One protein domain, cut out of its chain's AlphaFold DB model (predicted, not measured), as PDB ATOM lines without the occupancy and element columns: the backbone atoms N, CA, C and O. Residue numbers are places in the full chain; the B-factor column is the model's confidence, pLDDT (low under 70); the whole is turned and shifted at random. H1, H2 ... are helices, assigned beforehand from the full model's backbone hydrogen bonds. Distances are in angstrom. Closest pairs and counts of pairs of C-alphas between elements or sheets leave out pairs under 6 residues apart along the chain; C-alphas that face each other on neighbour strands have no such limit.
ATOM      1  N   GLN A 306     103.593 111.661  71.590       85.06
ATOM      2  CA  GLN A 306     102.638 111.303  70.540       85.06
ATOM      3  C   GLN A 306     101.372 110.690  71.132       85.06
ATOM      4  O   GLN A 306     100.256 110.972  70.691       85.06
ATOM      5  N   PHE A 307     101.530 109.879  72.175       83.88
ATOM      6  CA  PHE A 307     100.395 109.314  72.887       83.88
ATOM      7  C   PHE A 307      99.560 110.395  73.579       83.88
ATOM      8  O   PHE A 307      98.331 110.418  73.462       83.88
ATOM      9  N   LEU A 308     100.226 111.324  74.271       85.75
ATOM     10  CA  LEU A 308      99.544 112.415  74.958       85.75
ATOM     11  C   LEU A 308      98.830 113.340  73.963       85.75
ATOM     12  O   LEU A 308      97.682 113.705  74.204       85.75
ATOM     13  N   SER A 309      99.468 113.694  72.843       87.38
ATOM     14  CA  SER A 309      98.846 114.549  71.824       87.38
ATOM     15  C   SER A 309      97.626 113.883  71.185       87.38
ATOM     16  O   SER A 309      96.602 114.544  71.020       87.38
ATOM     17  N   LYS A 310      97.684 112.570  70.925       88.88
ATOM     18  CA  LYS A 310      96.545 111.789  70.423       88.88
ATOM     19  C   LYS A 310      95.396 111.711  71.432       88.88
ATOM     20  O   LYS A 310      94.235 111.829  71.052       88.88
ATOM     21  N   ALA A 311      95.694 111.546  72.719       86.69
ATOM     22  CA  ALA A 311      94.671 111.545  73.765       86.69
ATOM     23  C   ALA A 311      94.010 112.927  73.925       86.69
ATOM     24  O   ALA A 311      92.791 113.017  74.082       86.69
ATOM     25  N   LEU A 312      94.799 114.003  73.857       91.38
ATOM     26  CA  LEU A 312      94.298 115.377  73.927       91.38
ATOM     27  C   LEU A 312      93.449 115.724  72.697       91.38
ATOM     28  O   LEU A 312      92.361 116.270  72.857       91.38
ATOM     29  N   SER A 313      93.878 115.337  71.491       92.69
ATOM     30  CA  SER A 313      93.107 115.579  70.264       92.69
ATOM     31  C   SER A 313      91.806 114.775  70.221       92.69
ATOM     32  O   SER A 313      90.773 115.312  69.830       92.69
ATOM     33  N   ALA A 314      91.821 113.521  70.685       88.69
ATOM     34  CA  ALA A 314      90.630 112.673  70.717       88.69
ATOM     35  C   ALA A 314      89.585 113.142  71.741       88.69
ATOM     36  O   ALA A 314      88.384 112.974  71.528       88.69
ATOM     37  N   THR A 315      90.025 113.709  72.866       90.31
ATOM     38  CA  THR A 315      89.120 114.123  73.950       90.31
ATOM     39  C   THR A 315      88.755 115.601  73.923       90.31
ATOM     40  O   THR A 315      87.761 115.977  74.543       90.31
ATOM     41  N   GLY A 316      89.543 116.441  73.246       92.31
ATOM     42  CA  GLY A 316      89.420 117.898  73.314       92.31
ATOM     43  C   GLY A 316      89.708 118.468  74.708       92.31
ATOM     44  O   GLY A 316      89.343 119.605  74.995       92.31
ATOM     45  N   LEU A 317      90.306 117.675  75.603       91.75
ATOM     46  CA  LEU A 317      90.662 118.119  76.947       91.75
ATOM     47  C   LEU A 317      91.979 118.885  76.912       91.75
ATOM     48  O   LEU A 317      92.916 118.504  76.218       91.75
ATOM     49  N   ASP A 318      92.074 119.919  77.743       93.31
ATOM     50  CA  ASP A 318      93.349 120.573  78.003       93.31
ATOM     51  C   ASP A 318      94.290 119.640  78.789       93.31
ATOM     52  O   ASP A 318      93.862 118.816  79.613       93.31
ATOM     53  N   LYS A 319      95.598 119.799  78.569       91.25
ATOM     54  CA  LYS A 319      96.654 119.005  79.207       91.25
ATOM     55  C   LYS A 319      96.527 119.058  80.724       91.25
ATOM     56  O   LYS A 319      96.585 118.018  81.378       91.25
ATOM     57  N   ASN A 320      96.280 120.238  81.290       91.62
ATOM     58  CA  ASN A 320      96.108 120.394  82.734       91.62
ATOM     59  C   ASN A 320      94.904 119.614  83.268       91.62
ATOM     60  O   ASN A 320      94.993 119.002  84.336       91.62
ATOM     61  N   THR A 321      93.796 119.588  82.530       90.50
ATOM     62  CA  THR A 321      92.586 118.855  82.917       90.50
ATOM     63  C   THR A 321      92.834 117.353  82.894       90.50
ATOM     64  O   THR A 321      92.546 116.675  83.883       90.50
ATOM     65  N   LEU A 322      93.469 116.844  81.833       87.56
ATOM     66  CA  LEU A 322      93.861 115.437  81.734       87.56
ATOM     67  C   LEU A 322      94.791 115.037  82.892       87.56
ATOM     68  O   LEU A 322      94.566 114.028  83.560       87.56
ATOM     69  N   TYR A 323      95.775 115.877  83.220       86.25
ATOM     70  CA  TYR A 323      96.651 115.666  84.375       86.25
ATOM     71  C   TYR A 323      95.892 115.658  85.710       86.25
ATOM     72  O   TYR A 323      96.176 114.827  86.576       86.25
ATOM     73  N   GLN A 324      94.918 116.554  85.899       89.25
ATOM     74  CA  GLN A 324      94.091 116.580  87.109       89.25
ATOM     75  C   GLN A 324      93.207 115.335  87.237       89.25
ATOM     76  O   GLN A 324      93.055 114.813  88.343       89.25
ATOM     77  N   ILE A 325      92.664 114.831  86.131       84.38
ATOM     78  CA  ILE A 325      91.887 113.587  86.111       84.38
ATOM     79  C   ILE A 325      92.781 112.413  86.540       84.38
ATOM     80  O   ILE A 325      92.444 111.691  87.478       84.38
ATOM     81  N   VAL A 326      93.962 112.282  85.929       80.69
ATOM     82  CA  VAL A 326      94.889 111.157  86.156       80.69
ATOM     83  C   VAL A 326      95.518 111.172  87.547       80.69
ATOM     84  O   VAL A 326      95.610 110.140  88.217       80.69
ATOM     85  N   HIS A 327      95.993 112.334  87.995       82.25
ATOM     86  CA  HIS A 327      96.770 112.431  89.229       82.25
ATOM     87  C   HIS A 327      95.927 112.818  90.443       82.25
ATOM     88  O   HIS A 327      96.179 112.294  91.527       82.25
ATOM     89  N   LYS A 328      94.929 113.697  90.281       84.56
ATOM     90  CA  LYS A 328      94.114 114.220  91.393       84.56
ATOM     91  C   LYS A 328      92.755 113.523  91.538       84.56
ATOM     92  O   LYS A 328      91.973 113.943  92.385       84.56
ATOM     93  N   LYS A 329      92.470 112.480  90.742       81.69
ATOM     94  CA  LYS A 329      91.207 111.713  90.767       81.69
ATOM     95  C   LYS A 329      89.955 112.595  90.629       81.69
ATOM     96  O   LYS A 329      88.901 112.296  91.188       81.69
ATOM     97  N   LYS A 330      90.051 113.706  89.891       84.12
ATOM     98  CA  LYS A 330      88.928 114.635  89.684       84.12
ATOM     99  C   LYS A 330      88.022 114.172  88.541       84.12
ATOM    100  O   LYS A 330      87.909 114.841  87.517       84.12
ATOM    101  N   PHE A 331      87.354 113.035  88.724       79.19
ATOM    102  CA  PHE A 331      86.438 112.471  87.721       79.19
ATOM    103  C   PHE A 331      85.182 113.314  87.491       79.19
ATOM    104  O   PHE A 331      84.527 113.151  86.473       79.19
ATOM    105  N   SER A 332      84.879 114.269  88.375       83.31
ATOM    106  CA  SER A 332      83.798 115.239  88.165       83.31
ATOM    107  C   SER A 332      84.000 116.114  86.923       83.31
ATOM    108  O   SER A 332      83.042 116.693  86.429       83.31
ATOM    109  N   LEU A 333      85.240 116.225  86.433       81.19
ATOM    110  CA  LEU A 333      85.587 116.949  85.206       81.19
ATOM    111  C   LEU A 333      85.438 116.077  83.950       81.19
ATOM    112  O   LEU A 333      85.587 116.574  82.836       81.19
ATOM    113  N   LEU A 334      85.173 114.780  84.120       84.06
ATOM    114  CA  LEU A 334      85.103 113.815  83.037       84.06
ATOM    115  C   LEU A 334      83.645 113.613  82.623       84.06
ATOM    116  O   LEU A 334      82.850 112.994  83.328       84.06
ATOM    117  N   THR A 335      83.285 114.126  81.452       88.50
ATOM    118  CA  THR A 335      81.996 113.802  80.834       88.50
ATOM    119  C   THR A 335      82.022 112.376  80.276       88.50
ATOM    120  O   THR A 335      83.083 111.860  79.909       88.50
ATOM    121  N   LEU A 336      80.852 111.745  80.142       83.56
ATOM    122  CA  LEU A 336      80.736 110.407  79.548       83.56
ATOM    123  C   LEU A 336      81.350 110.349  78.139       83.56
ATOM    124  O   LEU A 336      82.022 109.380  77.798       83.56
ATOM    125  N   ARG A 337      81.173 111.414  77.345       86.06
ATOM    126  CA  ARG A 337      81.744 111.529  75.998       86.06
ATOM    127  C   ARG A 337      83.270 111.543  76.045       86.06
ATOM    128  O   ARG A 337      83.899 110.748  75.360       86.06
ATOM    129  N   THR A 338      83.852 112.389  76.896       89.56
ATOM    130  CA  THR A 338      85.312 112.449  77.060       89.56
ATOM    131  C   THR A 338      85.880 111.144  77.601       89.56
ATOM    132  O   THR A 338      86.955 110.742  77.179       89.56
ATOM    133  N   PHE A 339      85.157 110.448  78.485       86.25
ATOM    134  CA  PHE A 339      85.576 109.147  79.002       86.25
ATOM    135  C   PHE A 339      85.571 108.070  77.916       86.25
ATOM    136  O   PHE A 339      86.551 107.347  77.787       86.25
ATOM    137  N   ALA A 340      84.514 107.995  77.102       85.75
ATOM    138  CA  ALA A 340      84.436 107.050  75.992       85.75
ATOM    139  C   ALA A 340      85.547 107.292  74.958       85.75
ATOM    140  O   ALA A 340      86.247 106.354  74.589       85.75
ATOM    141  N   SER A 341      85.774 108.550  74.565       87.94
ATOM    142  CA  SER A 341      86.876 108.922  73.668       87.94
ATOM    143  C   SER A 341      88.248 108.592  74.258       87.94
ATOM    144  O   SER A 341      89.153 108.198  73.529       87.94
ATOM    145  N   LEU A 342      88.408 108.721  75.578       85.62
ATOM    146  CA  LEU A 342      89.634 108.332  76.263       85.62
ATOM    147  C   LEU A 342      89.796 106.803  76.276       85.62
ATOM    148  O   LEU A 342      90.879 106.313  76.013       85.62
ATOM    149  N   LEU A 343      88.746 106.018  76.514       86.19
ATOM    150  CA  LEU A 343      88.850 104.553  76.435       86.19
ATOM    151  C   LEU A 343      89.215 104.070  75.027       86.19
ATOM    152  O   LEU A 343      90.012 103.140  74.885       86.19
ATOM    153  N   ASP A 344      88.657 104.719  74.009       84.12
ATOM    154  CA  ASP A 344      88.913 104.413  72.603       84.12
ATOM    155  C   ASP A 344      90.353 104.774  72.202       84.12
ATOM    156  O   ASP A 344      91.090 103.944  71.677       84.12
ATOM    157  N   ALA A 345      90.830 105.965  72.591       81.38
ATOM    158  CA  ALA A 345      92.211 106.396  72.348       81.38
ATOM    159  C   ALA A 345      93.264 105.465  72.980       81.38
ATOM    160  O   ALA A 345      94.407 105.407  72.521       81.38
ATOM    161  N   PHE A 346      92.883 104.734  74.026       75.88
ATOM    162  CA  PHE A 346      93.749 103.819  74.758       75.88
ATOM    163  C   PHE A 346      93.633 102.367  74.283       75.88
ATOM    164  O   PHE A 346      94.301 101.502  74.849       75.88
ATOM    165  N   ASN A 347      92.773 102.079  73.294       75.00
ATOM    166  CA  ASN A 347      92.344 100.718  72.951       75.00
ATOM    167  C   ASN A 347      91.864  99.914  74.181       75.00
ATOM    168  O   ASN A 347      91.832  98.683  74.164       75.00
ATOM    169  N   LEU A 348      91.466 100.593  75.262       67.62
ATOM    170  CA  LEU A 348      91.023  99.952  76.500       67.62
ATOM    171  C   LEU A 348      89.629  99.344  76.346       67.62
ATOM    172  O   LEU A 348      89.301  98.403  77.058       67.62
ATOM    173  N   MET A 349      88.850  99.814  75.368       59.22
ATOM    174  CA  MET A 349      87.611  99.158  74.937       59.22
ATOM    175  C   MET A 349      87.840  97.681  74.592       59.22
ATOM    176  O   MET A 349      87.058  96.834  75.011       59.22
ATOM    177  N   ILE A 350      88.944  97.346  73.916       54.31
ATOM    178  CA  ILE A 350      89.274  95.955  73.571       54.31
ATOM    179  C   ILE A 350      89.609  95.153  74.835       54.31
ATOM    180  O   ILE A 350      89.199  94.007  74.963       54.31
ATOM    181  N   LEU A 351      90.292  95.761  75.806       54.88
ATOM    182  CA  LEU A 351      90.667  95.115  77.070       54.88
ATOM    183  C   LEU A 351      89.462  94.846  77.987       54.88
ATOM    184  O   LEU A 351      89.459  93.851  78.708       54.88
ATOM    185  N   ILE A 352      88.439  95.704  77.922       55.06
ATOM    186  CA  ILE A 352      87.165  95.545  78.641       55.06
ATOM    187  C   ILE A 352      86.274  94.482  77.973       55.06
ATOM    188  O   ILE A 352      85.539  93.790  78.667       55.06
ATOM    189  N   VAL A 353      86.332  94.345  76.642       49.62
ATOM    190  CA  VAL A 353      85.473  93.419  75.875       49.62
ATOM    191  C   VAL A 353      86.099  92.027  75.703       49.62
ATOM    192  O   VAL A 353      85.377  91.051  75.537       49.62
ATOM    193  N   SER A 354      87.428  91.908  75.747       32.53
ATOM    194  CA  SER A 354      88.150  90.673  75.401       32.53
ATOM    195  C   SER A 354      88.379  89.692  76.569       32.53
ATOM    196  O   SER A 354      89.140  88.738  76.390       32.53
ATOM    197  N   LYS A 355      87.789  89.892  77.756       42.97
ATOM    198  CA  LYS A 355      87.990  89.002  78.916       42.97
ATOM    199  C   LYS A 355      86.707  88.404  79.464       42.97
ATOM    200  O   LYS A 355      85.753  89.175  79.694       42.97
TER     201      LYS A 355
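This is residues 306 to 355 of the 355 residues of the protein "Hypothetical protein" of Adineta steineri (UniProt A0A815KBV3). Two helices, H1 and H3, lie side by side and run opposite ways; H2 turns off near H1, about perpendicular to it, and H4 turns off H3 at the other end of the domain. The printed part has 50 residues with four named helices, H1 to H4 in chain order, and no named strand: all helix. It is compact, with a radius of gyration of the C-alphas of 11.0 A and spans of 32 by 24 by 18 A.

H1, residues 306 to 315, begins at C-alpha 306 (102.638, 111.303, 70.540) and is 14.2 A long. H2, residues 319 to 328, measures 13.3 A. H3, residues 336 to 345, measures 14.1 A. H4, residues 348 to 353, ends at C-alpha 353 (85.473, 93.419, 75.875) after 8.6 A.

H1 and H3 touch at a shallow tilt of 29 degrees, opposite ways; their closest C-alphas, of Thr 315 and Thr 338, are 5.2 A apart. H1 and H2 are close but not clearly touching, 6.8 A between the C-alphas of Leu 312 and Lys 319. H3 and H4 are likewise close but not clearly touching, 5.7 A between the C-alphas of Leu 343 and Met 349, and about perpendicular at 85 degrees. H2 is apart from H3 and H4. In H1, H2, H3 and H4 every O i to N i+4 pair is within hydrogen-bond range.

The farthest C-alphas, of Asn 320 and Lys 355, are 32.6 A apart. The printed part has no cut and no long link. Residues 348 to 355 have pLDDT under 70.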